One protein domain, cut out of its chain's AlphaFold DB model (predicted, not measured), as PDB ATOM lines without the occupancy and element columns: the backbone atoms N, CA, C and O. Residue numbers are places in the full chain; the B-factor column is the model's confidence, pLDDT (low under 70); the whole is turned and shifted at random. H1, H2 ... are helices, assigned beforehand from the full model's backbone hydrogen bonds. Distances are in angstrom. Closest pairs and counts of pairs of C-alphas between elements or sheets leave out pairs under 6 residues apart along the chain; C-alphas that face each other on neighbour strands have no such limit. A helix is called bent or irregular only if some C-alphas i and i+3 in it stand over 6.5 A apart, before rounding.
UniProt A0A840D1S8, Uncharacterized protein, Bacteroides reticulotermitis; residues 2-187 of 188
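What this domain is: This is residues 2 to 187 of the 188 residues of an uncharacterized protein of Bacteroides reticulotermitis (UniProt A0A840D1S8). A helical hairpin, H6b and H7, forms a long arm joined to a head of helices. In the head H8 and H6a lie side by side, H1 crosses H6a, H2 and H3 pack on H8, H5 packs on H2, and H4 sits at one end of H5. The printed part has 186 residues with eight named helices, H1 to H8 in order, and no named strand: all helix. It is loose, with a radius of gyration of the C-alphas of 22.7 A, and spans 76 by 38 by 25 A.

How they stand to each other: H1, residues 2 to 25, is irregular, C-alphas 16 and 19 being 7.1 A apart. H6, residues 97 to 134, was assigned as one helix by its hydrogen bonds but is bent, C-alphas 114 and 117 being 7.7 A apart; its arms H6a, 97 to 114, and H6b, 117 to 134, stand at a steep tilt of 54 degrees. H1 touches H6a with residues 7 to 18 alone, about perpendicular at 90 degrees, the closest C-alphas being those of Gly 14 and Gly 114, 3.9 A. The hub is H8, residues 168 to 187; it touches H6a at a shallow tilt of 18 degrees, opposite ways, closest at the C-alphas of Glu 102 and Tyr 178, 4.9 A. H2, residues 29 to 32, touches H8, closest at the C-alphas of Thr 30 and Ala 179, 4.6 A. H5, residues 72 to 89, touches H2, closest at the C-alphas of Ser 31 and Tyr 79, 5.2 A. H3, residues 43 to 56, touches H8, closest at the C-alphas of Lys 52 and Leu 186, 6.7 A. H4, residues 65 to 70, and H5 only just touch, only at the corner, with 3 pairs of C-alphas within 8 A, closest at Glu 68 and Ala 75, 5.4 A. H7, residues 146 to 165, forms a hairpin with H6b, closest at the C-alphas of Ile 120 and Val 159, 6.2 A. Every O i to N i+4 pair is within hydrogen-bond range in H3, H4, H5, H6a, H6b and H7, but 18 of 20 in H1 and 12 of 16 in H8; H2 is too short for such a pair.

Where its parts are: H1 begins at C-alpha 2 (278.217, 355.956, 222.771) and is 33.4 A long. H5 is 25.9 A, H6a 25.3 A, H6b 25.7 A and H7 27.9 A long. H8, 30.4 A long, ends at C-alpha 187 (312.427, 339.810, 206.582).

The domain as a whole: The C-alphas farthest apart are those of Asp 59 and Glu 142, 77.2 A. The printed part has no cut, and the link from H6 to H7 is long, with 11 residues. The mean pLDDT of the printed part is 95.2; residues 142 to 143 are under 70.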
ATOM      1  N   PHE A   2     278.981 357.203 222.965       87.38
ATOM      2  CA  PHE A   2     278.217 355.956 222.771       87.38
ATOM      3  C   PHE A   2     278.904 354.924 221.853       87.38
ATOM      4  O   PHE A   2     279.008 353.751 222.200       87.38
ATOM      5  N   SER A   3     279.467 355.367 220.723       88.50
ATOM      6  CA  SER A   3     280.254 354.512 219.818       88.50
ATOM      7  C   SER A   3     281.460 353.863 220.510       88.50
ATOM      8  O   SER A   3     281.760 352.697 220.270       88.50
ATOM      9  N   PHE A   4     282.115 354.592 221.416       91.88
ATOM     10  CA  PHE A   4     283.230 354.077 222.205       91.88
ATOM     11  C   PHE A   4     282.769 352.999 223.193       91.88
ATOM     12  O   PHE A   4     283.405 351.954 223.286       91.88
ATOM     13  N   VAL A   5     281.632 353.199 223.867       92.81
ATOM     14  CA  VAL A   5     281.040 352.181 224.751       92.81
ATOM     15  C   VAL A   5     280.723 350.903 223.973       92.81
ATOM     16  O   VAL A   5     281.137 349.819 224.383       92.81
ATOM     17  N   LEU A   6     280.074 351.011 222.811       90.50
ATOM     18  CA  LEU A   6     279.794 349.852 221.955       90.50
ATOM     19  C   LEU A   6     281.074 349.136 221.505       90.50
ATOM     20  O   LEU A   6     281.126 347.905 221.515       90.50
ATOM     21  N   ALA A   7     282.125 349.889 221.169       93.00
ATOM     22  CA  ALA A   7     283.422 349.318 220.828       93.00
ATOM     23  C   ALA A   7     284.038 348.546 222.009       93.00
ATOM     24  O   ALA A   7     284.578 347.456 221.804       93.00
ATOM     25  N   GLN A   8     283.915 349.054 223.242       95.31
ATOM     26  CA  GLN A   8     284.392 348.360 224.443       95.31
ATOM     27  C   GLN A   8     283.598 347.079 224.721       95.31
ATOM     28  O   GLN A   8     284.203 346.038 224.979       95.31
ATOM     29  N   ILE A   9     282.268 347.113 224.592       94.81
ATOM     30  CA  ILE A   9     281.417 345.923 224.754       94.81
ATOM     31  C   ILE A   9     281.786 344.865 223.705       94.81
ATOM     32  O   ILE A   9     281.986 343.693 224.041       94.81
ATOM     33  N   GLY A  10     281.947 345.276 222.444       95.56
ATOM     34  CA  GLY A  10     282.363 344.382 221.365       95.56
ATOM     35  C   GLY A  10     283.744 343.780 221.601       95.56
ATOM     36  O   GLY A  10     283.923 342.569 221.458       95.56
ATOM     37  N   ARG A  11     284.708 344.596 222.038       96.44
ATOM     38  CA  ARG A  11     286.054 344.137 222.400       96.44
ATOM     39  C   ARG A  11     286.023 343.130 223.540       96.44
ATOM     40  O   ARG A  11     286.639 342.071 223.421       96.44
ATOM     41  N   HIS A  12     285.303 343.435 224.616       96.88
ATOM     42  CA  HIS A  12     285.189 342.568 225.783       96.88
ATOM     43  C   HIS A  12     284.575 341.210 225.414       96.88
ATOM     44  O   HIS A  12     285.177 340.163 225.663       96.88
ATOM     45  N   ASN A  13     283.422 341.216 224.739       96.31
ATOM     46  CA  ASN A  13     282.734 339.990 224.330       96.31
ATOM     47  C   ASN A  13     283.531 339.181 223.300       96.31
ATOM     48  O   ASN A  13     283.564 337.951 223.373       96.31
ATOM     49  N   GLY A  14     284.198 339.858 222.360       96.88
ATOM     50  CA  GLY A  14     285.092 339.226 221.393       96.88
ATOM     51  C   GLY A  14     286.255 338.512 222.080       96.88
ATOM     52  O   GLY A  14     286.496 337.338 221.810       96.88
ATOM     53  N   LYS A  15     286.925 339.181 223.028       96.25
ATOM     54  CA  LYS A  15     288.020 338.593 223.815       96.25
ATOM     55  C   LYS A  15     287.567 337.427 224.690       96.25
ATOM     56  O   LYS A  15     288.219 336.389 224.688       96.25
ATOM     57  N   LYS A  16     286.419 337.540 225.364       95.62
ATOM     58  CA  LYS A  16     285.860 336.454 226.188       95.62
ATOM     59  C   LYS A  16     285.646 335.162 225.390       95.62
ATOM     60  O   LYS A  16     285.839 334.070 225.918       95.62
ATOM     61  N   LYS A  17     285.254 335.274 224.117       94.62
ATOM     62  CA  LYS A  17     285.010 334.119 223.239       94.62
ATOM     63  C   LYS A  17     286.243 333.682 222.430       94.62
ATOM     64  O   LYS A  17     286.185 332.642 221.780       94.62
ATOM     65  N   GLU A  18     287.348 334.425 222.474       95.56
ATOM     66  CA  GLU A  18     288.554 334.180 221.667       95.56
ATOM     67  C   GLU A  18     289.175 332.808 221.959       95.56
ATOM     68  O   GLU A  18     289.406 332.023 221.045       95.56
ATOM     69  N   ASN A  19     289.315 332.449 223.238       94.81
ATOM     70  CA  ASN A  19     289.837 331.136 223.630       94.81
ATOM     71  C   ASN A  19     288.981 329.974 223.101       94.81
ATOM     72  O   ASN A  19     289.505 328.903 222.803       94.81
ATOM     73  N   LYS A  20     287.663 330.173 222.958       95.75
ATOM     74  CA  LYS A  20     286.777 329.166 222.359       95.75
ATOM     75  C   LYS A  20     287.057 329.002 220.864       95.75
ATOM     76  O   LYS A  20     287.020 327.876 220.385       95.75
ATOM     77  N   LEU A  21     287.349 330.093 220.154       96.81
ATOM     78  CA  LEU A  21     287.753 330.032 218.748       96.81
ATOM     79  C   LEU A  21     289.074 329.278 218.593       96.81
ATOM     80  O   LEU A  21     289.133 328.346 217.804       96.81
ATOM     81  N   PHE A  22     290.086 329.594 219.407       97.06
ATOM     82  CA  PHE A  22     291.372 328.891 219.361       97.06
ATOM     83  C   PHE A  22     291.222 327.387 219.592       97.06
ATOM     84  O   PHE A  22     291.737 326.595 218.812       97.06
ATOM     85  N   LYS A  23     290.438 326.977 220.597       95.75
ATOM     86  CA  LYS A  23     290.143 325.552 220.826       95.75
ATOM     87  C   LYS A  23     289.481 324.890 219.616       95.75
ATOM     88  O   LYS A  23     289.808 323.760 219.292       95.75
ATOM     89  N   GLN A  24     288.566 325.587 218.945       96.12
ATOM     90  CA  GLN A  24     287.869 325.057 217.768       96.12
ATOM     91  C   GLN A  24     288.743 324.992 216.520       96.12
ATOM     92  O   GLN A  24     288.539 324.121 215.685       96.12
ATOM     93  N   TRP A  25     289.708 325.898 216.389       96.50
ATOM     94  CA  TRP A  25     290.682 325.874 215.301       96.50
ATOM     95  C   TRP A  25     291.855 324.924 215.571       96.50
ATOM     96  O   TRP A  25     292.704 324.767 214.702       96.50
ATOM     97  N   GLY A  26     291.910 324.309 216.757       95.50
ATOM     98  CA  GLY A  26     292.991 323.417 217.170       95.50
ATOM     99  C   GLY A  26     294.249 324.133 217.669       95.50
ATOM    100  O   GLY A  26     295.272 323.482 217.850       95.50
ATOM    101  N   GLY A  27     294.198 325.451 217.892       96.00
ATOM    102  CA  GLY A  27     295.332 326.264 218.334       96.00
ATOM    103  C   GLY A  27     295.142 327.759 218.068       96.00
ATOM    104  O   GLY A  27     294.139 328.196 217.494       96.00
ATOM    105  N   LYS A  28     296.118 328.569 218.487       97.50
ATOM    106  CA  LYS A  28     296.183 329.977 218.074       97.50
ATOM    107  C   LYS A  28     296.654 330.040 216.617       97.50
ATOM    108  O   LYS A  28     297.584 329.320 216.280       97.50
ATOM    109  N   PRO A  29     296.107 330.932 215.777       98.19
ATOM    110  CA  PRO A  29     296.548 331.101 214.390       98.19
ATOM    111  C   PRO A  29     298.060 331.298 214.244       98.19
ATOM    112  O   PRO A  29     298.661 330.699 213.367       98.19
ATOM    113  N   THR A  30     298.685 332.055 215.149       98.12
ATOM    114  CA  THR A  30     300.138 332.295 215.158       98.12
ATOM    115  C   THR A  30     300.972 331.044 215.409       98.12
ATOM    116  O   THR A  30     302.074 330.949 214.885       98.12
ATOM    117  N   SER A  31     300.470 330.085 216.187       98.06
ATOM    118  CA  SER A  31     301.146 328.803 216.425       98.06
ATOM    119  C   SER A  31     300.807 327.819 215.306       98.06
ATOM    120  O   SER A  31     301.691 327.158 214.780       98.06
ATOM    121  N   LEU A  32     299.539 327.796 214.873       97.75
ATOM    122  CA  LEU A  32     299.047 326.926 213.804       97.75
ATOM    123  C   LEU A  32     299.867 327.055 212.522       97.75
ATOM    124  O   LEU A  32     300.239 326.035 211.966       97.75
ATOM    125  N   ILE A  33     300.178 328.272 212.074       97.31
ATOM    126  CA  ILE A  33     300.918 328.460 210.816       97.31
ATOM    127  C   ILE A  33     302.383 328.011 210.888       97.31
ATOM    128  O   ILE A  33     302.995 327.774 209.850       97.31
ATOM    129  N   LEU A  34     302.948 327.887 212.096       98.06
ATOM    130  CA  LEU A  34     304.294 327.355 212.288       98.06
ATOM    131  C   LEU A  34     304.320 325.832 212.391       98.06
ATOM    132  O   LEU A  34     305.381 325.259 212.163       98.06
ATOM    133  N   ARG A  35     303.197 325.184 212.712       97.81
ATOM    134  CA  ARG A  35     303.147 323.725 212.823       97.81
ATOM    135  C   ARG A  35     303.489 323.067 211.495       97.81
ATOM    136  O   ARG A  35     302.968 323.467 210.448       97.81
ATOM    137  N   HIS A  36     304.300 322.019 211.526       97.06
ATOM    138  CA  HIS A  36     304.640 321.217 210.347       97.06
ATOM    139  C   HIS A  36     303.387 320.645 209.688       97.06
ATOM    140  O   HIS A  36     303.245 320.753 208.473       97.06
ATOM    141  N   SER A  37     302.428 320.201 210.500       94.06
ATOM    142  CA  SER A  37     301.138 319.629 210.085       94.06
ATOM    143  C   SER A  37     300.130 320.595 209.433       94.06
ATOM    144  O   SER A  37     299.077 320.155 208.972       94.06
ATOM    145  N   ASN A  38     300.379 321.911 209.429       96.31
ATOM    146  CA  ASN A  38     299.423 322.900 208.916       96.31
ATOM    147  C   ASN A  38     299.756 323.397 207.501       96.31
ATOM    148  O   ASN A  38     300.768 324.060 207.303       96.31
ATOM    149  N   ASP A  39     298.853 323.200 206.542       95.12
ATOM    150  CA  ASP A  39     299.108 323.532 205.129       95.12
ATOM    151  C   ASP A  39     298.720 324.967 204.727       95.12
ATOM    152  O   ASP A  39     298.565 325.265 203.545       95.12
ATOM    153  N   HIS A  40     298.517 325.879 205.687       95.94
ATOM    154  CA  HIS A  40     298.192 327.269 205.349       95.94
ATOM    155  C   HIS A  40     299.350 327.980 204.637       95.94
ATOM    156  O   HIS A  40     299.113 328.764 203.723       95.94
ATOM    157  N   LEU A  41     300.584 327.690 205.058       96.50
ATOM    158  CA  LEU A  41     301.808 328.145 204.406       96.50
ATOM    159  C   LEU A  41     302.432 326.982 203.639       96.50
ATOM    160  O   LEU A  41     302.455 325.853 204.139       96.50
ATOM    161  N   ASP A  42     303.007 327.268 202.472       96.44
ATOM    162  CA  ASP A  42     303.790 326.276 201.744       96.44
ATOM    163  C   ASP A  42     305.029 325.842 202.553       96.44
ATOM    164  O   ASP A  42     305.563 326.580 203.394       96.44
ATOM    165  N   ILE A  43     305.508 324.627 202.276       95.56
ATOM    166  CA  ILE A  43     306.611 324.012 203.023       95.56
ATOM    167  C   ILE A  43     307.907 324.838 202.971       95.56
ATOM    168  O   ILE A  43     308.659 324.865 203.948       95.56
ATOM    169  N   HIS A  44     308.173 325.552 201.872       96.62
ATOM    170  CA  HIS A  44     309.393 326.344 201.717       96.62
ATOM    171  C   HIS A  44     309.321 327.650 202.511       96.62
ATOM    172  O   HIS A  44     310.298 328.017 203.171       96.62
ATOM    173  N   THR A  45     308.174 328.332 202.501       97.00
ATOM    174  CA  THR A  45     307.949 329.529 203.323       97.00
ATOM    175  C   THR A  45     308.012 329.206 204.807       97.00
ATOM    176  O   THR A  45     308.723 329.887 205.550       97.00
ATOM    177  N   LYS A  46     307.366 328.118 205.236       97.38
ATOM    178  CA  LYS A  46     307.415 327.669 206.631       97.38
ATOM    179  C   LYS A  46     308.842 327.357 207.079       97.38
ATOM    180  O   LYS A  46     309.285 327.871 208.105       97.38
ATOM    181  N   LYS A  47     309.602 326.611 206.265       97.06
ATOM    182  CA  LYS A  47     311.019 326.321 206.535       97.06
ATOM    183  C   LYS A  47     311.849 327.601 206.661       97.06
ATOM    184  O   LYS A  47     312.650 327.718 207.583       97.06
ATOM    185  N   ARG A  48     311.638 328.584 205.777       97.50
ATOM    186  CA  ARG A  48     312.319 329.888 205.848       97.50
ATOM    187  C   ARG A  48     312.004 330.624 207.153       97.50
ATOM    188  O   ARG A  48     312.924 331.171 207.759       97.50
ATOM    189  N   PHE A  49     310.748 330.616 207.605       98.12
ATOM    190  CA  PHE A  49     310.370 331.201 208.896       98.12
ATOM    191  C   PHE A  49     311.025 330.475 210.067       98.12
ATOM    192  O   PHE A  49     311.614 331.140 210.914       98.12
ATOM    193  N   HIS A  50     310.996 329.139 210.097       98.06
ATOM    194  CA  HIS A  50     311.670 328.347 211.134       98.06
ATOM    195  C   HIS A  50     313.160 328.684 211.226       98.06
ATOM    196  O   HIS A  50     313.628 329.087 212.286       98.06
ATOM    197  N   THR A  51     313.879 328.646 210.101       97.62
ATOM    198  CA  THR A  51     315.307 328.997 210.059       97.62
ATOM    199  C   THR A  51     315.562 330.427 210.531       97.62
ATOM    200  O   THR A  51     316.497 330.679 211.291       97.62
ATOM    201  N   LYS A  52     314.740 331.393 210.104       97.75
ATOM    202  CA  LYS A  52     314.944 332.792 210.487       97.75
ATOM    203  C   LYS A  52     314.617 333.042 211.960       97.75
ATOM    204  O   LYS A  52     315.281 333.871 212.579       97.75
ATOM    205  N   LEU A  53     313.648 332.326 212.532       98.19
ATOM    206  CA  LEU A  53     313.343 332.367 213.963       98.19
ATOM    207  C   LEU A  53     314.533 331.895 214.801       98.19
ATOM    208  O   LEU A  53     314.932 332.620 215.709       98.19
ATOM    209  N   GLU A  54     315.141 330.759 214.453       97.69
ATOM    210  CA  GLU A  54     316.338 330.241 215.139       97.69
ATOM    211  C   GLU A  54     317.527 331.202 215.045       97.69
ATOM    212  O   GLU A  54     318.259 331.392 216.008       97.69
ATOM    213  N   GLN A  55     317.689 331.879 213.906       96.69
ATOM    214  CA  GLN A  55     318.729 332.901 213.744       96.69
ATOM    215  C   GLN A  55     318.460 334.182 214.547       96.69
ATOM    216  O   GLN A  55     319.394 334.909 214.878       96.69
ATOM    217  N   THR A  56     317.190 334.514 214.788       96.38
ATOM    218  CA  THR A  56     316.790 335.808 215.365       96.38
ATOM    219  C   THR A  56     316.638 335.744 216.882       96.38
ATOM    220  O   THR A  56     316.871 336.743 217.565       96.38
ATOM    221  N   ILE A  57     316.221 334.597 217.420       97.00
ATOM    222  CA  ILE A  57     315.932 334.415 218.843       97.00
ATOM    223  C   ILE A  57     317.039 333.545 219.450       97.00
ATOM    224  O   ILE A  57     317.121 332.366 219.114       97.00
ATOM    225  N   PRO A  58     317.875 334.090 220.351       93.81
ATOM    226  CA  PRO A  58     318.911 333.309 221.016       93.81
ATOM    227  C   PRO A  58     318.329 332.094 221.742       93.81
ATOM    228  O   PRO A  58     317.270 332.194 222.366       93.81
ATOM    229  N   ASP A  59     319.037 330.969 221.653       94.12
ATOM    230  CA  ASP A  59     318.744 329.714 222.355       94.12
ATOM    231  C   ASP A  59     317.368 329.086 222.050       94.12
ATOM    232  O   ASP A  59     316.948 328.150 222.735       94.12
ATOM    233  N   ILE A  60     316.659 329.555 221.015       96.50
ATOM    234  CA  ILE A  60     315.453 328.878 220.537       96.50
ATOM    235  C   ILE A  60     315.845 327.724 219.612       96.50
ATOM    236  O   ILE A  60     316.659 327.883 218.705       96.50
ATOM    237  N   LYS A  61     315.213 326.568 219.813       97.31
ATOM    238  CA  LYS A  61     315.231 325.450 218.869       97.31
ATOM    239  C   LYS A  61     313.812 325.238 218.375       97.31
ATOM    240  O   LYS A  61     312.914 325.017 219.189       97.31
ATOM    241  N   ILE A  62     313.599 325.329 217.069       97.94
ATOM    242  CA  ILE A  62     312.294 325.039 216.487       97.94
ATOM    243  C   ILE A  62     312.102 323.511 216.455       97.94
ATOM    244  O   ILE A  62     313.025 322.807 216.042       97.94
ATOM    245  N   PRO A  63     310.937 322.983 216.884       97.88
ATOM    246  CA  PRO A  63     310.683 321.545 216.876       97.88
ATOM    247  C   PRO A  63     310.827 320.948 215.478       97.88
ATOM    248  O   PRO A  63     310.374 321.553 214.497       97.88
ATOM    249  N   THR A  64     311.396 319.747 215.380       97.50
ATOM    250  CA  THR A  64     311.304 318.952 214.146       97.50
ATOM    251  C   THR A  64     309.882 318.423 213.949       97.50
ATOM    252  O   THR A  64     309.032 318.518 214.835       97.50
ATOM    253  N   ASN A  65     309.602 317.865 212.769       96.94
ATOM    254  CA  ASN A  65     308.298 317.263 212.500       96.94
ATOM    255  C   ASN A  65     308.024 316.079 213.445       96.94
ATOM    256  O   ASN A  65     306.919 315.932 213.956       96.94
ATOM    257  N   GLU A  66     309.047 315.277 213.735       97.75
ATOM    258  CA  GLU A  66     308.972 314.145 214.659       97.75
ATOM    259  C   GLU A  66     308.699 314.617 216.095       97.75
ATOM    260  O   GLU A  66     307.763 314.131 216.726       97.75
ATOM    261  N   GLU A  67     309.434 315.628 216.580       97.50
ATOM    262  CA  GLU A  67     309.224 316.216 217.914       97.50
ATOM    263  C   GLU A  67     307.809 316.825 218.052       97.50
ATOM    264  O   GLU A  67     307.161 316.683 219.093       97.50
ATOM    265  N   GLU A  68     307.291 317.474 216.996       97.69
ATOM    266  CA  GLU A  68     305.911 317.984 216.956       97.69
ATOM    267  C   GLU A  68     304.877 316.851 217.024       97.69
ATOM    268  O   GLU A  68     303.892 316.961 217.759       97.69
ATOM    269  N   MET A  69     305.088 315.766 216.272       96.75
ATOM    270  CA  MET A  69     304.186 314.611 216.258       96.75
ATOM    271  C   MET A  69     304.153 313.881 217.604       96.75
ATOM    272  O   MET A  69     303.086 313.426 218.021       96.75
ATOM    273  N   GLU A  70     305.289 313.792 218.297       97.81
ATOM    274  CA  GLU A  70     305.377 313.195 219.633       97.81
ATOM    275  C   GLU A  70     304.667 314.043 220.693       97.81
ATOM    276  O   GLU A  70     303.952 313.509 221.547       97.81
ATOM    277  N   ASN A  71     304.841 315.371 220.656       97.56
ATOM    278  CA  ASN A  71     304.209 316.269 221.618       97.56
ATOM    279  C   ASN A  71     303.874 317.651 221.035       97.56
ATOM    280  O   ASN A  71     304.574 318.647 221.244       97.56
ATOM    281  N   LEU A  72     302.696 317.730 220.419       96.31
ATOM    282  CA  LEU A  72     302.166 318.959 219.830       96.31
ATOM    283  C   LEU A  72     302.063 320.124 220.829       96.31
ATOM    284  O   LEU A  72     302.248 321.282 220.463       96.31
ATOM    285  N   GLN A  73     301.758 319.840 222.099       96.50
ATOM    286  CA  GLN A  73     301.606 320.884 223.117       96.50
ATOM    287  C   GLN A  73     302.958 321.497 223.490       96.50
ATOM    288  O   GLN A  73     303.047 322.713 223.658       96.50
ATOM    289  N   ALA A  74     304.010 320.681 223.589       97.44
ATOM    290  CA  ALA A  74     305.369 321.169 223.811       97.44
ATOM    291  C   ALA A  74     305.864 322.003 222.619       97.44
ATOM    292  O   ALA A  74     306.431 323.080 222.821       97.44
ATOM    293  N   ALA A  75     305.573 321.569 221.388       97.94
ATOM    294  CA  ALA A  75     305.883 322.338 220.184       97.94
ATOM    295  C   ALA A  75     305.161 323.701 220.163       97.94
ATOM    296  O   ALA A  75     305.787 324.745 219.961       97.94
ATOM    297  N   ASP A  76     303.863 323.722 220.483       98.00
ATOM    298  CA  ASP A  76     303.073 324.953 220.584       98.00
ATOM    299  C   ASP A  76     303.628 325.950 221.608       98.00
ATOM    300  O   ASP A  76     303.538 327.159 221.388       98.00
ATOM    301  N   VAL A  77     304.206 325.479 222.719       98.12
ATOM    302  CA  VAL A  77     304.849 326.354 223.715       98.12
ATOM    303  C   VAL A  77     306.036 327.100 223.100       98.12
ATOM    304  O   VAL A  77     306.198 328.300 223.346       98.12
ATOM    305  N   ILE A  78     306.828 326.428 222.262       98.38
ATOM    306  CA  ILE A  78     307.958 327.036 221.549       98.38
ATOM    307  C   ILE A  78     307.456 328.042 220.504       98.38
ATOM    308  O   ILE A  78     307.923 329.187 220.475       98.38
ATOM    309  N   TYR A  79     306.448 327.679 219.706       98.44
ATOM    310  CA  TYR A  79     305.832 328.586 218.726       98.44
ATOM    311  C   TYR A  79     305.205 329.827 219.380       98.44
ATOM    312  O   TYR A  79     305.356 330.952 218.893       98.44
ATOM    313  N   ASP A  80     304.549 329.653 220.528       98.12
ATOM    314  CA  ASP A  80     304.003 330.749 221.328       98.12
ATOM    315  C   ASP A  80     305.103 331.674 221.867       98.12
ATOM    316  O   ASP A  80     304.899 332.890 221.941       98.12
ATOM    317  N   SER A  81     306.260 331.124 222.249       98.19
ATOM    318  CA  SER A  81     307.426 331.907 222.671       98.19
ATOM    319  C   SER A  81     307.952 332.773 221.522       98.19
ATOM    320  O   SER A  81     308.084 333.991 221.676       98.19
ATOM    321  N   CYS A  82     308.119 332.177 220.335       98.44
ATOM    322  CA  CYS A  82     308.510 332.879 219.109       98.44
ATOM    323  C   CYS A  82     307.537 334.018 218.772       98.44
ATOM    324  O   CYS A  82     307.945 335.160 218.555       98.44
ATOM    325  N   THR A  83     306.232 333.729 218.816       98.19
ATOM    326  CA  THR A  83     305.166 334.718 218.598       98.19
ATOM    327  C   THR A  83     305.306 335.907 219.554       98.19
ATOM    328  O   THR A  83     305.258 337.063 219.133       98.19
ATOM    329  N   LYS A  84     305.469 335.644 220.859       98.25
ATOM    330  CA  LYS A  84     305.595 336.698 221.883       98.25
ATOM    331  C   LYS A  84     306.837 337.555 221.660       98.25
ATOM    332  O   LYS A  84     306.752 338.776 221.806       98.25
ATOM    333  N   PHE A  85     307.958 336.930 221.301       98.19
ATOM    334  CA  PHE A  85     309.182 337.646 220.964       98.19
ATOM    335  C   PHE A  85     308.944 338.596 219.789       98.19
ATOM    336  O   PHE A  85     309.200 339.793 219.928       98.19
ATOM    337  N   LEU A  86     308.366 338.117 218.683       97.69
ATOM    338  CA  LEU A  86     308.104 338.962 217.514       97.69
ATOM    339  C   LEU A  86     307.165 340.120 217.830       97.69
ATOM    340  O   LEU A  86     307.511 341.261 217.541       97.69
ATOM    341  N   ILE A  87     306.054 339.872 218.531       98.00
ATOM    342  CA  ILE A  87     305.142 340.939 218.981       98.00
ATOM    343  C   ILE A  87     305.881 342.000 219.811       98.00
ATOM    344  O   ILE A  87     305.543 343.183 219.760       98.00
ATOM    345  N   SER A  88     306.887 341.610 220.602       97.44
ATOM    346  CA  SER A  88     307.688 342.567 221.376       97.44
ATOM    347  C   SER A  88     308.597 343.439 220.501       97.44
ATOM    348  O   SER A  88     308.852 344.587 220.864       97.44
ATOM    349  N   LYS A  89     309.048 342.917 219.352       97.31
ATOM    350  CA  LYS A  89     309.919 343.608 218.390       97.31
ATOM    351  C   LYS A  89     309.149 344.424 217.353       97.31
ATOM    352  O   LYS A  89     309.712 345.357 216.793       97.31
ATOM    353  N   THR A  90     307.862 344.146 217.162       97.12
ATOM    354  CA  THR A  90     307.024 344.775 216.130       97.12
ATOM    355  C   THR A  90     305.998 345.771 216.685       97.12
ATOM    356  O   THR A  90     304.934 345.988 216.109       97.12
ATOM    357  N   ARG A  91     306.298 346.404 217.830       95.75
ATOM    358  CA  ARG A  91     305.376 347.339 218.511       95.75
ATOM    359  C   ARG A  91     305.215 348.690 217.819       95.75
ATOM    360  O   ARG A  91     304.202 349.351 218.040       95.75
ATOM    361  N   ASP A  92     306.204 349.115 217.039       97.25
ATOM    362  CA  ASP A  92     306.137 350.372 216.295       97.25
ATOM    363  C   ASP A  92     305.134 350.233 215.143       97.25
ATOM    364  O   ASP A  92     305.409 349.605 214.121       97.25
ATOM    365  N   THR A  93     303.951 350.818 215.311       96.38
ATOM    366  CA  THR A  93     302.860 350.730 214.334       96.38
ATOM    367  C   THR A  93     303.101 351.565 213.082       96.38
ATOM    368  O   THR A  93     302.420 351.353 212.081       96.38
ATOM    369  N   SER A  94     304.027 352.524 213.133       96.38
ATOM    370  CA  SER A  94     304.424 353.307 211.964       96.38
ATOM    371  C   SER A  94     305.380 352.493 211.097       96.38
ATOM    372  O   SER A  94     305.161 352.398 209.890       96.38
ATOM    373  N   LYS A  95     306.372 351.834 211.717       96.94
ATOM    374  CA  LYS A  95     307.279 350.904 211.025       96.94
ATOM    375  C   LYS A  95     306.527 349.673 210.502       96.94
ATOM    376  O   LYS A  95     306.581 349.383 209.314       96.94
ATOM    377  N   TYR A  96     305.752 349.006 211.358       97.44
ATOM    378  CA  TYR A  96     305.030 347.765 211.046       97.44
ATOM    379  C   TYR A  96     303.553 348.023 210.703       97.44
ATOM    380  O   TYR A  96     302.634 347.391 211.234       97.44
ATOM    381  N   SER A  97     303.301 348.990 209.817       97.19
ATOM    382  CA  SER A  97     301.941 349.473 209.531       97.19
ATOM    383  C   SER A  97     301.020 348.417 208.906       97.19
ATOM    384  O   SER A  97     299.817 348.408 209.182       97.19
ATOM    385  N   LEU A  98     301.562 347.488 208.109       97.31
ATOM    386  CA  LEU A  98     300.793 346.380 207.530       97.31
ATOM    387  C   LEU A  98     300.363 345.370 208.600       97.31
ATOM    388  O   LEU A  98     299.187 345.016 208.664       97.31
ATOM    389  N   LEU A  99     301.272 344.979 209.498       98.19
ATOM    390  CA  LEU A  99     300.947 344.134 210.651       98.19
ATOM    391  C   LEU A  99     299.881 344.784 211.539       98.19
ATOM    392  O   LEU A  99     298.933 344.127 211.976       98.19
ATOM    393  N   PHE A 100     300.006 346.090 211.783       98.31
ATOM    394  CA  PHE A 100     299.028 346.830 212.569       98.31
ATOM    395  C   PHE A 100     297.634 346.823 211.923       98.31
ATOM    396  O   PHE A 100     296.642 346.594 212.620       98.31
ATOM    397  N   LYS A 101     297.546 346.995 210.597       98.38
ATOM    398  CA  LYS A 101     296.282 346.886 209.847       98.38
ATOM    399  C   LYS A 101     295.658 345.496 209.977       98.38
ATOM    400  O   LYS A 101     294.463 345.409 210.260       98.38
ATOM    401  N   GLU A 102     296.442 344.425 209.864       98.50
ATOM    402  CA  GLU A 102     295.911 343.066 210.047       98.50
ATOM    403  C   GLU A 102     295.422 342.810 211.477       98.50
ATOM    404  O   GLU A 102     294.365 342.210 211.685       98.50
ATOM    405  N   ASN A 103     296.116 343.349 212.483       98.31
ATOM    406  CA  ASN A 103     295.664 343.267 213.870       98.31
ATOM    407  C   ASN A 103     294.331 344.010 214.089       98.31
ATOM    408  O   ASN A 103     293.445 343.518 214.795       98.31
ATOM    409  N   ILE A 104     294.158 345.181 213.459       98.12
ATOM    410  CA  ILE A 104     292.884 345.915 213.460       98.12
ATOM    411  C   ILE A 104     291.788 345.077 212.795       98.12
ATOM    412  O   ILE A 104     290.717 344.922 213.384       98.12
ATOM    413  N   ASN A 105     292.050 344.506 211.617       98.25
ATOM    414  CA  ASN A 105     291.088 343.689 210.876       98.25
ATOM    415  C   ASN A 105     290.638 342.467 211.685       98.25
ATOM    416  O   ASN A 105     289.435 342.226 211.840       98.25
ATOM    417  N   TYR A 106     291.590 341.733 212.265       98.50
ATOM    418  CA  TYR A 106     291.295 340.610 213.150       98.50
ATOM    419  C   TYR A 106     290.471 341.052 214.364       98.50
ATOM    420  O   TYR A 106     289.427 340.464 214.671       98.50
ATOM    421  N   GLY A 107     290.897 342.130 215.028       98.12
ATOM    422  CA  GLY A 107     290.179 342.721 216.150       98.12
ATOM    423  C   GLY A 107     288.741 343.086 215.787       98.12
ATOM    424  O   GLY A 107     287.824 342.741 216.531       98.12
ATOM    425  N   PHE A 108     288.526 343.714 214.633       97.62
ATOM    426  CA  PHE A 108     287.209 344.098 214.135       97.62
ATOM    427  C   PHE A 108     286.295 342.883 213.949       97.62
ATOM    428  O   PHE A 108     285.227 342.831 214.563       97.62
ATOM    429  N   ARG A 109     286.725 341.868 213.183       98.12
ATOM    430  CA  ARG A 109     285.898 340.677 212.917       98.12
ATOM    431  C   ARG A 109     285.587 339.899 214.191       98.12
ATOM    432  O   ARG A 109     284.437 339.518 214.419       98.12
ATOM    433  N   ARG A 110     286.586 339.716 215.062       98.06
ATOM    434  CA  ARG A 110     286.411 339.056 216.365       98.06
ATOM    435  C   ARG A 110     285.421 339.812 217.250       98.06
ATOM    436  O   ARG A 110     284.568 339.187 217.879       98.06
ATOM    437  N   ASN A 111     285.525 341.138 217.319       98.06
ATOM    438  CA  ASN A 111     284.637 341.963 218.139       98.06
ATOM    439  C   ASN A 111     283.201 341.924 217.605       98.06
ATOM    440  O   ASN A 111     282.264 341.770 218.390       98.06
ATOM    441  N   LEU A 112     283.029 341.987 216.279       96.94
ATOM    442  CA  LEU A 112     281.723 341.866 215.640       96.94
ATOM    443  C   LEU A 112     281.110 340.503 215.974       96.94
ATOM    444  O   LEU A 112     280.038 340.441 216.564       96.94
ATOM    445  N   TRP A 113     281.837 339.404 215.766       97.62
ATOM    446  CA  TRP A 113     281.369 338.070 216.155       97.62
ATOM    447  C   TRP A 113     281.055 337.940 217.656       97.62
ATOM    448  O   TRP A 113     280.073 337.296 218.043       97.62
ATOM    449  N   GLY A 114     281.822 338.623 218.512       96.12
ATOM    450  CA  GLY A 114     281.533 338.784 219.937       96.12
ATOM    451  C   GLY A 114     280.118 339.302 220.209       96.12
ATOM    452  O   GLY A 114     279.429 338.759 221.078       96.12
ATOM    453  N   MET A 115     279.675 340.270 219.404       96.38
ATOM    454  CA  MET A 115     278.383 340.957 219.489       96.38
ATOM    455  C   MET A 115     277.225 340.245 218.790       96.38
ATOM    456  O   MET A 115     276.086 340.644 219.006       96.38
ATOM    457  N   LYS A 116     277.470 339.186 218.006       96.19
ATOM    458  CA  LYS A 116     276.446 338.542 217.159       96.19
ATOM    459  C   LYS A 116     275.126 338.262 217.875       96.19
ATOM    460  O   LYS A 116     274.072 338.650 217.388       96.19
ATOM    461  N   THR A 117     275.178 337.613 219.036       94.88
ATOM    462  CA  THR A 117     273.973 337.255 219.800       94.88
ATOM    463  C   THR A 117     273.202 338.491 220.268       94.88
ATOM    464  O   THR A 117     271.982 338.517 220.174       94.88
ATOM    465  N   LEU A 118     273.911 339.521 220.734       95.56
ATOM    466  CA  LEU A 118     273.301 340.769 221.189       95.56
ATOM    467  C   LEU A 118     272.694 341.538 220.013       95.56
ATOM    468  O   LEU A 118     271.563 341.999 220.109       95.56
ATOM    469  N   ALA A 119     273.414 341.630 218.892       96.44
ATOM    470  CA  ALA A 119     272.937 342.303 217.691       96.44
ATOM    471  C   ALA A 119     271.662 341.647 217.145       96.44
ATOM    472  O   ALA A 119     270.675 342.344 216.930       96.44
ATOM    473  N   ILE A 120     271.649 340.316 216.999       97.56
ATOM    474  CA  ILE A 120     270.454 339.579 216.559       97.56
ATOM    475  C   ILE A 120     269.297 339.804 217.539       97.56
ATOM    476  O   ILE A 120     268.208 340.137 217.093       97.56
ATOM    477  N   GLY A 121     269.532 339.711 218.854       97.75
ATOM    478  CA  GLY A 121     268.489 339.946 219.858       97.75
ATOM    479  C   GLY A 121     267.864 341.342 219.773       97.75
ATOM    480  O   GLY A 121     266.642 341.465 219.775       97.75
ATOM    481  N   ILE A 122     268.684 342.390 219.627       97.19
ATOM    482  CA  ILE A 122     268.192 343.766 219.450       97.19
ATOM    483  C   ILE A 122     267.382 343.889 218.157       97.19
ATOM    484  O   ILE A 122     266.283 344.436 218.187       97.19
ATOM    485  N   ILE A 123     267.884 343.358 217.038       97.88
ATOM    486  CA  ILE A 123     267.175 343.424 215.753       97.88
ATOM    487  C   ILE A 123     265.831 342.688 215.843       97.88
ATOM    488  O   ILE A 123     264.824 343.205 215.368       97.88
ATOM    489  N   THR A 124     265.779 341.527 216.501       97.38
ATOM    490  CA  THR A 124     264.527 340.794 216.731       97.38
ATOM    491  C   THR A 124     263.534 341.613 217.553       97.38
ATOM    492  O   THR A 124     262.368 341.691 217.175       97.38
ATOM    493  N   ILE A 125     263.971 342.278 218.628       97.81
ATOM    494  CA  ILE A 125     263.103 343.172 219.412       97.81
ATOM    495  C   ILE A 125     262.589 344.324 218.539       97.81
ATOM    496  O   ILE A 125     261.395 344.614 218.564       97.81
ATOM    497  N   CYS A 126     263.450 344.944 217.725       97.19
ATOM    498  CA  CYS A 126     263.047 346.000 216.793       97.19
ATOM    499  C   CYS A 126     261.989 345.520 215.791       97.19
ATOM    500  O   CYS A 126     261.000 346.221 215.586       97.19
ATOM    501  N   ILE A 127     262.158 344.324 215.213       95.81
ATOM    502  CA  ILE A 127     261.165 343.710 214.321       95.81
ATOM    503  C   ILE A 127     259.840 343.511 215.061       95.81
ATOM    504  O   ILE A 127     258.800 343.904 214.546       95.81
ATOM    505  N   LEU A 128     259.856 342.945 216.272       94.38
ATOM    506  CA  LEU A 128     258.635 342.683 217.043       94.38
ATOM    507  C   LEU A 128     257.881 343.970 217.393       94.38
ATOM    508  O   LEU A 128     256.672 344.045 217.185       94.38
ATOM    509  N   VAL A 129     258.590 344.988 217.886       93.88
ATOM    510  CA  VAL A 129     257.996 346.288 218.229       93.88
ATOM    511  C   VAL A 129     257.433 346.965 216.983       93.88
ATOM    512  O   VAL A 129     256.300 347.446 217.006       93.88
ATOM    513  N   HIS A 130     258.185 346.973 215.881       92.19
ATOM    514  CA  HIS A 130     257.730 347.594 214.641       92.19
ATOM    515  C   HIS A 130     256.500 346.878 214.067       92.19
ATOM    516  O   HIS A 130     255.505 347.531 213.752       92.19
ATOM    517  N   SER A 131     256.517 345.544 214.025       90.44
ATOM    518  CA  SER A 131     255.376 344.747 213.579       90.44
ATOM    519  C   SER A 131     254.146 344.965 214.463       90.44
ATOM    520  O   SER A 131     253.051 345.140 213.931       90.44
ATOM    521  N   PHE A 132     254.304 345.041 215.791       89.25
ATOM    522  CA  PHE A 132     253.207 345.345 216.721       89.25
ATOM    523  C   PHE A 132     252.558 346.704 216.427       89.25
ATOM    524  O   PHE A 132     251.329 346.817 216.422       89.25
ATOM    525  N   MET A 133     253.374 347.728 216.155       87.25
ATOM    526  CA  MET A 133     252.898 349.072 215.822       87.25
ATOM    527  C   MET A 133     252.206 349.124 214.457       87.25
ATOM    528  O   MET A 133     251.185 349.796 214.334       87.25
ATOM    529  N   MET A 134     252.733 348.421 213.444       86.44
ATOM    530  CA  MET A 134     252.175 348.488 212.089       86.44
ATOM    531  C   MET A 134     250.867 347.698 211.933       86.44
ATOM    532  O   MET A 134     250.057 348.041 211.083       86.44
ATOM    533  N   THR A 135     250.644 346.653 212.742       80.69
ATOM    534  CA  THR A 135     249.543 345.687 212.539       80.69
ATOM    535  C   THR A 135     248.356 345.832 213.502       80.69
ATOM    536  O   THR A 135     247.665 344.855 213.793       80.69
ATOM    537  N   GLN A 136     248.137 347.020 214.080       76.31
ATOM    538  CA  GLN A 136     247.183 347.211 215.188       76.31
ATOM    539  C   GLN A 136     247.306 346.104 216.257       76.31
ATOM    540  O   GLN A 136     246.339 345.413 216.577       76.31
ATOM    541  N   LYS A 137     248.508 345.896 216.811       78.88
ATOM    542  CA  LYS A 137     248.783 344.822 217.787       78.88
ATOM    543  C   LYS A 137     248.630 343.396 217.222       78.88
ATOM    544  O   LYS A 137     248.118 342.524 217.917       78.88
ATOM    545  N   PHE A 138     249.106 343.147 216.000       77.44
ATOM    546  CA  PHE A 138     249.047 341.846 215.305       77.44
ATOM    547  C   PHE A 138     247.646 341.374 214.905       77.44
ATOM    548  O   PHE A 138     247.443 340.182 214.691       77.44
ATOM    549  N   THR A 139     246.683 342.288 214.787       73.44
ATOM    550  CA  THR A 139     245.286 341.939 214.478       73.44
ATOM    551  C   THR A 139     244.879 342.244 213.038       73.44
ATOM    552  O   THR A 139     244.023 341.545 212.504       73.44
ATOM    553  N   SER A 140     245.490 343.231 212.373       73.50
ATOM    554  CA  SER A 140     245.170 343.579 210.979       73.50
ATOM    555  C   SER A 140     246.375 344.148 210.222       73.50
ATOM    556  O   SER A 140     247.201 344.854 210.789       73.50
ATOM    557  N   ILE A 141     246.498 343.840 208.924       72.62
ATOM    558  CA  ILE A 141     247.605 344.299 208.045       72.62
ATOM    559  C   ILE A 141     247.128 345.365 207.036       72.62
ATOM    560  O   ILE A 141     247.930 346.002 206.359       72.62
ATOM    561  N   GLU A 142     245.823 345.624 206.956       60.75
ATOM    562  CA  GLU A 142     245.197 346.402 205.873       60.75
ATOM    563  C   GLU A 142     245.633 347.878 205.792       60.75
ATOM    564  O   GLU A 142     245.419 348.527 204.773       60.75
ATOM    565  N   THR A 143     246.290 348.417 206.827       68.12
ATOM    566  CA  THR A 143     246.711 349.833 206.898       68.12
ATOM    567  C   THR A 143     248.232 350.049 206.852       68.12
ATOM    568  O   THR A 143     248.716 351.147 207.136       68.12
ATOM    569  N   VAL A 144     249.004 349.023 206.475       78.81
ATOM    570  CA  VAL A 144     250.477 349.075 206.459       78.81
ATOM    571  C   VAL A 144     250.990 349.847 205.242       78.81
ATOM    572  O   VAL A 144     250.647 349.548 204.098       78.81
ATOM    573  N   LYS A 145     251.847 350.848 205.471       86.38
ATOM    574  CA  LYS A 145     252.389 351.701 204.406       86.38
ATOM    575  C   LYS A 145     253.619 351.043 203.774       86.38
ATOM    576  O   LYS A 145     254.352 350.309 204.429       86.38
ATOM    577  N   THR A 146     253.933 351.389 202.523       88.19
ATOM    578  CA  THR A 146     255.128 350.885 201.808       88.19
ATOM    579  C   THR A 146     256.423 351.059 202.610       88.19
ATOM    580  O   THR A 146     257.277 350.177 202.614       88.19
ATOM    581  N   LYS A 147     256.552 352.170 203.348       91.06
ATOM    582  CA  LYS A 147     257.713 352.451 204.206       91.06
ATOM    583  C   LYS A 147     257.936 351.406 205.310       91.06
ATOM    584  O   LYS A 147     259.083 351.163 205.673       91.06
ATOM    585  N   ASP A 148     256.871 350.793 205.825       91.81
ATOM    586  CA  ASP A 148     256.949 349.819 206.919       91.81
ATOM    587  C   ASP A 148     257.495 348.485 206.379       91.81
ATOM    588  O   ASP A 148     258.421 347.901 206.943       91.81
ATOM    589  N   TRP A 149     257.041 348.077 205.187       90.81
ATOM    590  CA  TRP A 149     257.614 346.939 204.461       90.81
ATOM    591  C   TRP A 149     259.090 347.142 204.107       90.81
ATOM    592  O   TRP A 149     259.893 346.221 204.268       90.81
ATOM    593  N   MET A 150     259.474 348.346 203.669       94.31
ATOM    594  CA  MET A 150     260.879 348.667 203.392       94.31
ATOM    595  C   MET A 150     261.747 348.542 204.651       94.31
ATOM    596  O   MET A 150     262.834 347.965 204.592       94.31
ATOM    597  N   LEU A 151     261.270 349.041 205.796       95.00
ATOM    598  CA  LEU A 151     262.000 348.956 207.059       95.00
ATOM    599  C   LEU A 151     262.143 347.507 207.547       95.00
ATOM    600  O   LEU A 151     263.239 347.107 207.949       95.00
ATOM    601  N   LEU A 152     261.081 346.697 207.454       94.19
ATOM    602  CA  LEU A 152     261.162 345.257 207.721       94.19
ATOM    603  C   LEU A 152     262.190 344.571 206.816       94.19
ATOM    604  O   LEU A 152     262.995 343.777 207.303       94.19
ATOM    605  N   GLY A 153     262.219 344.925 205.528       95.81
ATOM    606  CA  GLY A 153     263.231 344.447 204.587       95.81
ATOM    607  C   GLY A 153     264.658 344.743 205.057       95.81
ATOM    608  O   GLY A 153     265.499 343.846 205.079       95.81
ATOM    609  N   ILE A 154     264.925 345.967 205.524       97.56
ATOM    610  CA  ILE A 154     266.236 346.352 206.074       97.56
ATOM    611  C   ILE A 154     266.590 345.520 207.315       97.56
ATOM    612  O   ILE A 154     267.718 345.036 207.431       97.56
ATOM    613  N   PHE A 155     265.645 345.303 208.236       97.56
ATOM    614  CA  PHE A 155     265.907 344.464 209.408       97.56
ATOM    615  C   PHE A 155     266.216 343.016 209.030       97.56
ATOM    616  O   PHE A 155     267.152 342.436 209.585       97.56
ATOM    617  N   ILE A 156     265.498 342.448 208.058       96.50
ATOM    618  CA  ILE A 156     265.777 341.106 207.535       96.50
ATOM    619  C   ILE A 156     267.195 341.048 206.955       96.50
ATOM    620  O   ILE A 156     267.945 340.129 207.284       96.50
ATOM    621  N   LEU A 157     267.612 342.050 206.170       97.94
ATOM    622  CA  LEU A 157     268.981 342.126 205.644       97.94
ATOM    623  C   LEU A 157     270.030 342.144 206.761       97.94
ATOM    624  O   LEU A 157     271.041 341.445 206.664       97.94
ATOM    625  N   PHE A 158     269.793 342.877 207.852       98.06
ATOM    626  CA  PHE A 158     270.698 342.851 209.001       98.06
ATOM    627  C   PHE A 158     270.730 341.488 209.694       98.06
ATOM    628  O   PHE A 158     271.819 341.004 210.010       98.06
ATOM    629  N   VAL A 159     269.585 340.827 209.895       97.69
ATOM    630  CA  VAL A 159     269.558 339.459 210.445       97.69
ATOM    631  C   VAL A 159     270.351 338.503 209.553       97.69
ATOM    632  O   VAL A 159     271.145 337.715 210.072       97.69
ATOM    633  N   LEU A 160     270.194 338.592 208.229       97.38
ATOM    634  CA  LEU A 160     270.930 337.769 207.267       97.38
ATOM    635  C   LEU A 160     272.437 338.041 207.322       97.38
ATOM    636  O   LEU A 160     273.216 337.094 207.430       97.38
ATOM    637  N   PHE A 161     272.858 339.308 207.339       97.81
ATOM    638  CA  PHE A 161     274.265 339.683 207.499       97.81
ATOM    639  C   PHE A 161     274.872 339.059 208.764       97.81
ATOM    640  O   PHE A 161     275.891 338.366 208.708       97.81
ATOM    641  N   TRP A 162     274.220 339.247 209.911       97.88
ATOM    642  CA  TRP A 162     274.708 338.725 211.184       97.88
ATOM    643  C   TRP A 162     274.710 337.198 211.231       97.88
ATOM    644  O   TRP A 162     275.634 336.599 211.786       97.88
ATOM    645  N   SER A 163     273.700 336.558 210.648       96.06
ATOM    646  CA  SER A 163     273.546 335.103 210.670       96.06
ATOM    647  C   SER A 163     274.546 334.411 209.752       96.06
ATOM    648  O   SER A 163     275.221 333.486 210.211       96.06
ATOM    649  N   LEU A 164     274.693 334.901 208.518       96.25
ATOM    650  CA  LEU A 164     275.462 334.253 207.456       96.25
ATOM    651  C   LEU A 164     276.919 334.726 207.404       96.25
ATOM    652  O   LEU A 164     277.828 333.897 207.413       96.25
ATOM    653  N   MET A 165     277.165 336.041 207.399       96.38
ATOM    654  CA  MET A 165     278.514 336.594 207.204       96.38
ATOM    655  C   MET A 165     279.337 336.576 208.490       96.38
ATOM    656  O   MET A 165     280.495 336.162 208.493       96.38
ATOM    657  N   VAL A 166     278.741 336.989 209.613       97.62
ATOM    658  CA  VAL A 166     279.460 337.088 210.889       97.62
ATOM    659  C   VAL A 166     279.561 335.706 211.538       97.62
ATOM    660  O   VAL A 166     278.798 335.341 212.434       97.62
ATOM    661  N   ASN A 167     280.493 334.884 211.067       96.69
ATOM    662  CA  ASN A 167     280.700 333.513 211.532       96.69
ATOM    663  C   ASN A 167     282.164 333.263 211.946       96.69
ATOM    664  O   ASN A 167     282.992 334.168 211.931       96.69
ATOM    665  N   ARG A 168     282.468 332.044 212.404       96.50
ATOM    666  CA  ARG A 168     283.786 331.707 212.970       96.50
ATOM    667  C   ARG A 168     284.883 331.657 211.909       96.50
ATOM    668  O   ARG A 168     285.978 332.140 212.176       96.50
ATOM    669  N   GLU A 169     284.574 331.139 210.722       96.38
ATOM    670  CA  GLU A 169     285.516 331.086 209.600       96.38
ATOM    671  C   GLU A 169     285.864 332.491 209.111       96.38
ATOM    672  O   GLU A 169     287.034 332.804 208.909       96.38
ATOM    673  N   TRP A 170     284.879 333.393 209.069       97.25
ATOM    674  CA  TRP A 170     285.108 334.799 208.737       97.25
ATOM    675  C   TRP A 170     286.124 335.472 209.674       97.25
ATOM    676  O   TRP A 170     286.947 336.271 209.220       97.25
ATOM    677  N   VAL A 171     286.110 335.131 210.969       98.38
ATOM    678  CA  VAL A 171     287.123 335.595 211.934       98.38
ATOM    679  C   VAL A 171     288.466 334.894 211.705       98.38
ATOM    680  O   VAL A 171     289.505 335.560 211.741       98.38
ATOM    681  N   LYS A 172     288.454 333.578 211.453       98.19
ATOM    682  CA  LYS A 172     289.653 332.755 211.235       98.19
ATOM    683  C   LYS A 172     290.509 333.289 210.089       98.19
ATOM    684  O   LYS A 172     291.712 333.418 210.272       98.19
ATOM    685  N   THR A 173     289.897 333.688 208.970       97.62
ATOM    686  CA  THR A 173     290.613 334.246 207.808       97.62
ATOM    687  C   THR A 173     291.511 335.424 208.193       97.62
ATOM    688  O   THR A 173     292.696 335.415 207.894       97.62
ATOM    689  N   THR A 174     290.985 336.417 208.920       98.06
ATOM    690  CA  THR A 174     291.804 337.565 209.366       98.06
ATOM    691  C   THR A 174     292.795 337.212 210.462       98.06
ATOM    692  O   THR A 174     293.809 337.877 210.616       98.06
ATOM    693  N   ALA A 175     292.496 336.185 211.254       98.44
ATOM    694  CA  ALA A 175     293.389 335.748 212.313       98.44
ATOM    695  C   ALA A 175     294.635 335.055 211.737       98.44
ATOM    696  O   ALA A 175     295.732 335.253 212.252       98.44
ATOM    697  N   LEU A 176     294.458 334.285 210.656       98.38
ATOM    698  CA  LEU A 176     295.544 333.701 209.869       98.38
ATOM    699  C   LEU A 176     296.322 334.775 209.098       98.38
ATOM    700  O   LEU A 176     297.538 334.795 209.210       98.38
ATOM    701  N   ALA A 177     295.647 335.733 208.453       98.44
ATOM    702  CA  ALA A 177     296.320 336.847 207.773       98.44
ATOM    703  C   ALA A 177     297.201 337.682 208.725       98.44
ATOM    704  O   ALA A 177     298.333 338.028 208.398       98.44
ATOM    705  N   TYR A 178     296.721 337.956 209.946       98.69
ATOM    706  CA  TYR A 178     297.542 338.579 210.990       98.69
ATOM    707  C   TYR A 178     298.744 337.714 211.381       98.69
ATOM    708  O   TYR A 178     299.844 338.235 211.555       98.69
ATOM    709  N   ALA A 179     298.531 336.408 211.547       98.56
ATOM    710  CA  ALA A 179     299.589 335.481 211.912       98.56
ATOM    711  C   ALA A 179     300.681 335.430 210.835       98.56
ATOM    712  O   ALA A 179     301.850 335.595 211.162       98.56
ATOM    713  N   GLU A 180     300.304 335.268 209.570       98.25
ATOM    714  CA  GLU A 180     301.216 335.274 208.425       98.25
ATOM    715  C   GLU A 180     302.015 336.579 208.374       98.25
ATOM    716  O   GLU A 180     303.245 336.554 208.446       98.25
ATOM    717  N   ARG A 181     301.319 337.724 208.406       98.25
ATOM    718  CA  ARG A 181     301.960 339.043 208.378       98.25
ATOM    719  C   ARG A 181     302.923 339.258 209.546       98.25
ATOM    720  O   ARG A 181     303.916 339.959 209.386       98.25
ATOM    721  N   LEU A 182     302.658 338.674 210.718       98.56
ATOM    722  CA  LEU A 182     303.566 338.750 211.863       98.56
ATOM    723  C   LEU A 182     304.906 338.073 211.559       98.56
ATOM    724  O   LEU A 182     305.940 338.651 211.877       98.56
ATOM    725  N   TYR A 183     304.913 336.889 210.947       98.25
ATOM    726  CA  TYR A 183     306.168 336.195 210.636       98.25
ATOM    727  C   TYR A 183     306.861 336.740 209.390       98.25
ATOM    728  O   TYR A 183     308.085 336.693 209.330       98.25
ATOM    729  N   GLU A 184     306.136 337.342 208.448       97.56
ATOM    730  CA  GLU A 184     306.755 338.064 207.327       97.56
ATOM    731  C   GLU A 184     307.693 339.191 207.790       97.56
ATOM    732  O   GLU A 184     308.703 339.448 207.137       97.56
ATOM    733  N   THR A 185     307.433 339.800 208.956       97.19
ATOM    734  CA  THR A 185     308.315 340.833 209.537       97.19
ATOM    735  C   THR A 185     309.725 340.342 209.874       97.19
ATOM    736  O   THR A 185     310.614 341.157 210.087       97.19
ATOM    737  N   LEU A 186     309.975 339.025 209.886       95.19
ATOM    738  CA  LEU A 186     311.322 338.453 210.021       95.19
ATOM    739  C   LEU A 186     312.265 338.839 208.864       95.19
ATOM    740  O   LEU A 186     313.477 338.611 208.951       95.19
ATOM    741  N   HIS A 187     311.709 339.367 207.774       87.38
ATOM    742  CA  HIS A 187     312.427 339.810 206.582       87.38
ATOM    743  C   HIS A 187     312.545 341.341 206.461       87.38
ATOM    744  O   HIS A 187     313.163 341.801 205.504       87.38
TER     745      HIS A 187